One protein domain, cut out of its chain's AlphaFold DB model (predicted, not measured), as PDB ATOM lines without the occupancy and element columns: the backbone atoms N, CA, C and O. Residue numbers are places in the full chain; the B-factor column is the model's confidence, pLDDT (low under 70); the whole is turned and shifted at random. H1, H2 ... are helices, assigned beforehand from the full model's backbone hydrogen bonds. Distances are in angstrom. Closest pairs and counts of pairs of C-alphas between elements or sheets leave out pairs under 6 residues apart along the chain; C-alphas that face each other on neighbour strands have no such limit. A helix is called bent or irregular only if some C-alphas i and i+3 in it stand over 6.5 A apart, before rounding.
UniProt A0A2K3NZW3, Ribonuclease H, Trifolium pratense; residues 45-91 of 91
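What this domain is: This is residues 45 to 91 of the 91 residues of the protein "Ribonuclease H" of Trifolium pratense (UniProt A0A2K3NZW3). A loose helical hairpin: the long, kinked helix H1 lies along the length of the domain, and the shorter helix H2 folds back beside part of it. A wide loop, residues 62 to 75, joins the two, and residues 60 to 66 stick out at the far end of the turn; the tail after H2, residues 85 to 91, lies toward the end where the printed part begins. The printed part has 47 residues with two named helices, H1 then H2, and no named strand; its class is all helix. It is only just loose, close to compact, with a radius of gyration of the C-alphas of 11.8 A, and it is elongated, spanning 34 by 22 by 15 A.

How they stand to each other: H1, residues 46 to 61, has a kink of 49 degrees near residue 53. It is irregular: C-alphas 48 and 51 are 8.6 A apart. H2, residues 76 to 84, touches H1, with 6 pairs of C-alphas within 8 A. H1 touches H2 with residues 50 to 54 alone. The closest C-alphas of the two are those of Cys 51 and Leu 79, 6.0 A apart. The helices run opposite ways at a shallow tilt of 29 degrees, a helical hairpin. Every O i to N i+4 pair of H2 is within hydrogen-bond range, against 8 of 12 in H1.

Where its parts are: H1 begins at C-alpha 46 (-44.994, 25.738, 34.464) and ends at C-alpha 61 (-36.525, 8.563, 39.753), 19.9 A from first to last C-alpha. H2 measures 12.2 A and ends at C-alpha 84 (-59.689, 19.982, 39.241).

The domain as a whole: The two C-alphas farthest apart are those of Pro 63 and Ser 90, 34.9 A. The link from H1 to H2, 14 residues, is long. The printed part has no cut and ends at Arg 91, the chain's last residue. The mean pLDDT of the printed part is 83.9, and residues 87 to 91 are under 70.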
ATOM      1  N   LEU A  45     -47.977  28.203  31.536       83.69
ATOM      2  CA  LEU A  45     -46.920  28.416  32.523       83.69
ATOM      3  C   LEU A  45     -46.645  27.108  33.266       83.69
ATOM      4  O   LEU A  45     -47.524  26.255  33.423       83.69
ATOM      5  N   ARG A  46     -45.416  26.950  33.753       82.00
ATOM      6  CA  ARG A  46     -44.994  25.738  34.464       82.00
ATOM      7  C   ARG A  46     -45.848  25.496  35.712       82.00
ATOM      8  O   ARG A  46     -46.201  24.359  36.014       82.00
ATOM      9  N   GLU A  47     -46.201  26.572  36.400       82.81
ATOM     10  CA  GLU A  47     -47.033  26.620  37.599       82.81
ATOM     11  C   GLU A  47     -48.479  26.188  37.323       82.81
ATOM     12  O   GLU A  47     -49.170  25.762  38.239       82.81
ATOM     13  N   CYS A  48     -48.937  26.239  36.068       81.06
ATOM     14  CA  CYS A  48     -50.254  25.737  35.662       81.06
ATOM     15  C   CYS A  48     -50.264  24.224  35.401       81.06
ATOM     16  O   CYS A  48     -51.315  23.658  35.104       81.06
ATOM     17  N   ASN A  49     -49.099  23.570  35.445       87.56
ATOM     18  CA  ASN A  49     -48.929  22.170  35.066       87.56
ATOM     19  C   ASN A  49     -48.221  21.352  36.160       87.56
ATOM     20  O   ASN A  49     -47.438  20.439  35.880       87.56
ATOM     21  N   VAL A  50     -48.489  21.691  37.428       89.69
ATOM     22  CA  VAL A  50     -47.816  21.104  38.602       89.69
ATOM     23  C   VAL A  50     -48.000  19.588  38.673       89.69
ATOM     24  O   VAL A  50     -47.047  18.880  38.985       89.69
ATOM     25  N   CYS A  51     -49.185  19.071  38.328       89.56
ATOM     26  CA  CYS A  51     -49.437  17.628  38.294       89.56
ATOM     27  C   CYS A  51     -48.499  16.901  37.316       89.56
ATOM     28  O   CYS A  51     -47.917  15.872  37.665       89.56
ATOM     29  N   ALA A  52     -48.316  17.432  36.103       90.50
ATOM     30  CA  ALA A  52     -47.420  16.822  35.125       90.50
ATOM     31  C   ALA A  52     -45.946  16.950  35.542       90.50
ATOM     32  O   ALA A  52     -45.190  15.996  35.379       90.50
ATOM     33  N   ASP A  53     -45.541  18.090  36.115       91.12
ATOM     34  CA  ASP A  53     -44.181  18.288  36.641       91.12
ATOM     35  C   ASP A  53     -43.867  17.312  37.789       91.12
ATOM     36  O   ASP A  53     -42.791  16.711  37.811       91.12
ATOM     37  N   PHE A  54     -44.821  17.093  38.700       91.62
ATOM     38  CA  PHE A  54     -44.709  16.105  39.773       91.62
ATOM     39  C   PHE A  54     -44.514  14.690  39.213       91.62
ATOM     40  O   PHE A  54     -43.555  14.009  39.583       91.62
ATOM     41  N   LEU A  55     -45.372  14.259  38.279       90.94
ATOM     42  CA  LEU A  55     -45.294  12.921  37.681       90.94
ATOM     43  C   LEU A  55     -44.021  12.719  36.851       90.94
ATOM     44  O   LEU A  55     -43.426  11.644  36.907       90.94
ATOM     45  N   ALA A  56     -43.560  13.740  36.128       90.56
ATOM     46  CA  ALA A  56     -42.306  13.679  35.381       90.56
ATOM     47  C   ALA A  56     -41.099  13.497  36.316       90.56
ATOM     48  O   ALA A  56     -40.226  12.670  36.052       90.56
ATOM     49  N   LYS A  57     -41.066  14.227  37.441       91.25
ATOM     50  CA  LYS A  57     -40.026  14.084  38.472       91.25
ATOM     51  C   LYS A  57     -40.078  12.726  39.163       91.25
ATOM     52  O   LYS A  57     -39.022  12.167  39.451       91.25
ATOM     53  N   LEU A  58     -41.278  12.211  39.433       90.56
ATOM     54  CA  LEU A  58     -41.461  10.879  39.998       90.56
ATOM     55  C   LEU A  58     -40.925   9.818  39.030       90.56
ATOM     56  O   LEU A  58     -40.047   9.049  39.401       90.56
ATOM     57  N   GLY A  59     -41.367   9.842  37.770       89.94
ATOM     58  CA  GLY A  59     -40.930   8.900  36.736       89.94
ATOM     59  C   GLY A  59     -39.423   8.938  36.474       89.94
ATOM     60  O   GLY A  59     -38.811   7.891  36.322       89.94
ATOM     61  N   ALA A  60     -38.792  10.116  36.516       88.88
ATOM     62  CA  ALA A  60     -37.339  10.243  36.358       88.88
ATOM     63  C   ALA A  60     -36.526   9.556  37.474       88.88
ATOM     64  O   ALA A  60     -35.342   9.284  37.286       88.88
ATOM     65  N   ARG A  61     -37.138   9.302  38.638       88.12
ATOM     66  CA  ARG A  61     -36.525   8.563  39.753       88.12
ATOM     67  C   ARG A  61     -36.800   7.061  39.685       88.12
ATOM     68  O   ARG A  61     -36.152   6.313  40.412       88.12
ATOM     69  N   HIS A  62     -37.745   6.630  38.852       85.81
ATOM     70  CA  HIS A  62     -38.074   5.222  38.694       85.81
ATOM     71  C   HIS A  62     -37.110   4.546  37.708       85.81
ATOM     72  O   HIS A  62     -36.839   5.094  36.638       85.81
ATOM     73  N   PRO A  63     -36.576   3.362  38.053       82.81
ATOM     74  CA  PRO A  63     -35.679   2.621  37.173       82.81
ATOM     75  C   PRO A  63     -36.428   1.956  36.013       82.81
ATOM     76  O   PRO A  63     -35.831   1.683  34.970       82.81
ATOM     77  N   GLU A  64     -37.725   1.679  36.172       87.06
ATOM     78  CA  GLU A  64     -38.530   1.077  35.119       87.06
ATOM     79  C   GLU A  64     -38.936   2.107  34.060       87.06
ATOM     80  O   GLU A  64     -39.409   3.201  34.365       87.06
ATOM     81  N   ALA A  65     -38.852   1.715  32.785       81.50
ATOM     82  CA  ALA A  65     -39.336   2.537  31.674       81.50
ATOM     83  C   ALA A  65     -40.863   2.755  31.714       81.50
ATOM     84  O   ALA A  65     -41.375   3.706  31.125       81.50
ATOM     85  N   TYR A  66     -41.591   1.862  32.387       84.69
ATOM     86  CA  TYR A  66     -43.031   1.946  32.573       84.69
ATOM     87  C   TYR A  66     -43.432   1.267  33.881       84.69
ATOM     88  O   TYR A  66     -43.089   0.109  34.110       84.69
ATOM     89  N   SER A  67     -44.200   1.980  34.701       83.44
ATOM     90  CA  SER A  67     -44.800   1.450  35.921       83.44
ATOM     91  C   SER A  67     -46.229   1.988  36.056       83.44
ATOM     92  O   SER A  67     -46.420   3.210  36.025       83.44
ATOM     93  N   PRO A  68     -47.256   1.121  36.132       85.69
ATOM     94  CA  PRO A  68     -48.634   1.563  36.285       85.69
ATOM     95  C   PRO A  68     -48.889   2.074  37.710       85.69
ATOM     96  O   PRO A  68     -48.630   1.381  38.691       85.69
ATOM     97  N   LEU A  69     -49.464   3.272  37.825       86.88
ATOM     98  CA  LEU A  69     -49.937   3.820  39.097       86.88
ATOM     99  C   LEU A  69     -51.404   3.426  39.305       86.88
ATOM    100  O   LEU A  69     -52.281   3.899  38.585       86.88
ATOM    101  N   VAL A  70     -51.669   2.549  40.277       87.12
ATOM    102  CA  VAL A  70     -53.035   2.098  40.622       87.12
ATOM    103  C   VAL A  70     -53.720   3.072  41.586       87.12
ATOM    104  O   VAL A  70     -54.937   3.238  41.552       87.12
ATOM    105  N   THR A  71     -52.935   3.755  42.417       87.62
ATOM    106  CA  THR A  71     -53.385   4.794  43.349       87.62
ATOM    107  C   THR A  71     -52.553   6.064  43.160       87.62
ATOM    108  O   THR A  71     -51.394   5.968  42.742       87.62
ATOM    109  N   PRO A  72     -53.102   7.258  43.458       86.88
ATOM    110  CA  PRO A  72     -52.317   8.487  43.451       86.88
ATOM    111  C   PRO A  72     -51.098   8.351  44.380       86.88
ATOM    112  O   PRO A  72     -51.269   7.901  45.514       86.88
ATOM    113  N   PRO A  73     -49.887   8.729  43.931       90.38
ATOM    114  CA  PRO A  73     -48.713   8.774  44.795       90.38
ATOM    115  C   PRO A  73     -48.897   9.758  45.953       90.38
ATOM    116  O   PRO A  73     -49.633  10.745  45.831       90.38
ATOM    117  N   ASP A  74     -48.174   9.538  47.048       89.31
ATOM    118  CA  ASP A  74     -48.176  10.453  48.187       89.31
ATOM    119  C   ASP A  74     -47.826  11.883  47.745       89.31
ATOM    120  O   ASP A  74     -46.867  12.118  47.008       89.31
ATOM    121  N   GLY A  75     -48.638  12.854  48.169       86.31
ATOM    122  CA  GLY A  75     -48.513  14.260  47.765       86.31
ATOM    123  C   GLY A  75     -49.250  14.644  46.475       86.31
ATOM    124  O   GLY A  75     -49.430  15.834  46.226       86.31
ATOM    125  N   MET A  76     -49.759  13.684  45.693       91.00
ATOM    126  CA  MET A  76     -50.495  13.961  44.448       91.00
ATOM    127  C   MET A  76     -51.942  14.425  44.703       91.00
ATOM    128  O   MET A  76     -52.469  15.236  43.944       91.00
ATOM    129  N   SER A  77     -52.596  13.954  45.772       90.06
ATOM    130  CA  SER A  77     -54.028  14.213  46.022       90.06
ATOM    131  C   SER A  77     -54.379  15.701  46.120       90.06
ATOM    132  O   SER A  77     -55.382  16.132  45.557       90.06
ATOM    133  N   LEU A  78     -53.540  16.504  46.786       88.38
ATOM    134  CA  LEU A  78     -53.749  17.954  46.892       88.38
ATOM    135  C   LEU A  78     -53.541  18.663  45.549       88.38
ATOM    136  O   LEU A  78     -54.285  19.585  45.223       88.38
ATOM    137  N   LEU A  79     -52.568  18.211  44.753       88.88
ATOM    138  CA  LEU A  79     -52.298  18.766  43.426       88.88
ATOM    139  C   LEU A  79     -53.459  18.491  42.466       88.88
ATOM    140  O   LEU A  79     -53.888  19.390  41.750       88.88
ATOM    141  N   LEU A  80     -54.006  17.271  42.502       88.38
ATOM    142  CA  LEU A  80     -55.177  16.890  41.709       88.38
ATOM    143  C   LEU A  80     -56.411  17.702  42.099       88.38
ATOM    144  O   LEU A  80     -57.148  18.144  41.221       88.38
ATOM    145  N   LEU A  81     -56.624  17.929  43.398       88.31
ATOM    146  CA  LEU A  81     -57.729  18.759  43.871       88.31
ATOM    147  C   LEU A  81     -57.587  20.212  43.391       88.31
ATOM    148  O   LEU A  81     -58.564  20.790  42.917       88.31
ATOM    149  N   ALA A  82     -56.384  20.788  43.471       85.44
ATOM    150  CA  ALA A  82     -56.118  22.148  43.004       85.44
ATOM    151  C   ALA A  82     -56.319  22.296  41.482       85.44
ATOM    152  O   ALA A  82     -56.908  23.288  41.045       85.44
ATOM    153  N   ASP A  83     -55.877  21.300  40.701       84.06
ATOM    154  CA  ASP A  83     -56.051  21.236  39.242       84.06
ATOM    155  C   ASP A  83     -57.531  21.125  38.853       84.06
ATOM    156  O   ASP A  83     -58.015  21.901  38.033       84.06
ATOM    157  N   ALA A  84     -58.267  20.211  39.495       85.75
ATOM    158  CA  ALA A  84     -59.689  19.982  39.241       85.75
ATOM    159  C   ALA A  84     -60.568  21.168  39.649       85.75
ATOM    160  O   ALA A  84     -61.621  21.393  39.058       85.75
ATOM    161  N   SER A  85     -60.140  21.922  40.661       82.94
ATOM    162  CA  SER A  85     -60.856  23.113  41.116       82.94
ATOM    163  C   SER A  85     -60.553  24.344  40.254       82.94
ATOM    164  O   SER A  85     -61.082  25.412  40.544       82.94
ATOM    165  N   GLU A  86     -59.661  24.232  39.257       74.56
ATOM    166  CA  GLU A  86     -59.154  25.341  38.425       74.56
ATOM    167  C   GLU A  86     -58.653  26.542  39.251       74.56
ATOM    168  O   GLU A  86     -58.576  27.675  38.783       74.56
ATOM    169  N   THR A  87     -58.289  26.286  40.510       60.69
ATOM    170  CA  THR A  87     -58.077  27.328  41.528       60.69
ATOM    171  C   THR A  87     -56.865  28.207  41.266       60.69
ATOM    172  O   THR A  87     -56.778  29.304  41.811       60.69
ATOM    173  N   LEU A  88     -55.923  27.726  40.455       56.56
ATOM    174  CA  LEU A  88     -54.662  28.413  40.200       56.56
ATOM    175  C   LEU A  88     -54.658  29.119  38.839       56.56
ATOM    176  O   LEU A  88     -54.136  30.227  38.751       56.56
ATOM    177  N   PHE A  89     -55.244  28.514  37.797       57.62
ATOM    178  CA  PHE A  89     -55.257  29.060  36.435       57.62
ATOM    179  C   PHE A  89     -56.435  28.500  35.623       57.62
ATOM    180  O   PHE A  89     -56.587  27.284  35.523       57.62
ATOM    181  N   SER A  90     -57.232  29.375  35.003       57.03
ATOM    182  CA  SER A  90     -58.285  28.982  34.053       57.03
ATOM    183  C   SER A  90     -57.674  28.384  32.780       57.03
ATOM    184  O   SER A  90     -56.681  28.913  32.270       57.03
ATOM    185  N   ARG A  91     -58.248  27.286  32.273       59.31
ATOM    186  CA  ARG A  91     -57.780  26.565  31.073       59.31
ATOM    187  C   ARG A  91     -58.533  26.928  29.794       59.31
ATOM    188  O   ARG A  91     -59.730  27.269  29.874       59.31
TER     189      ARG A  91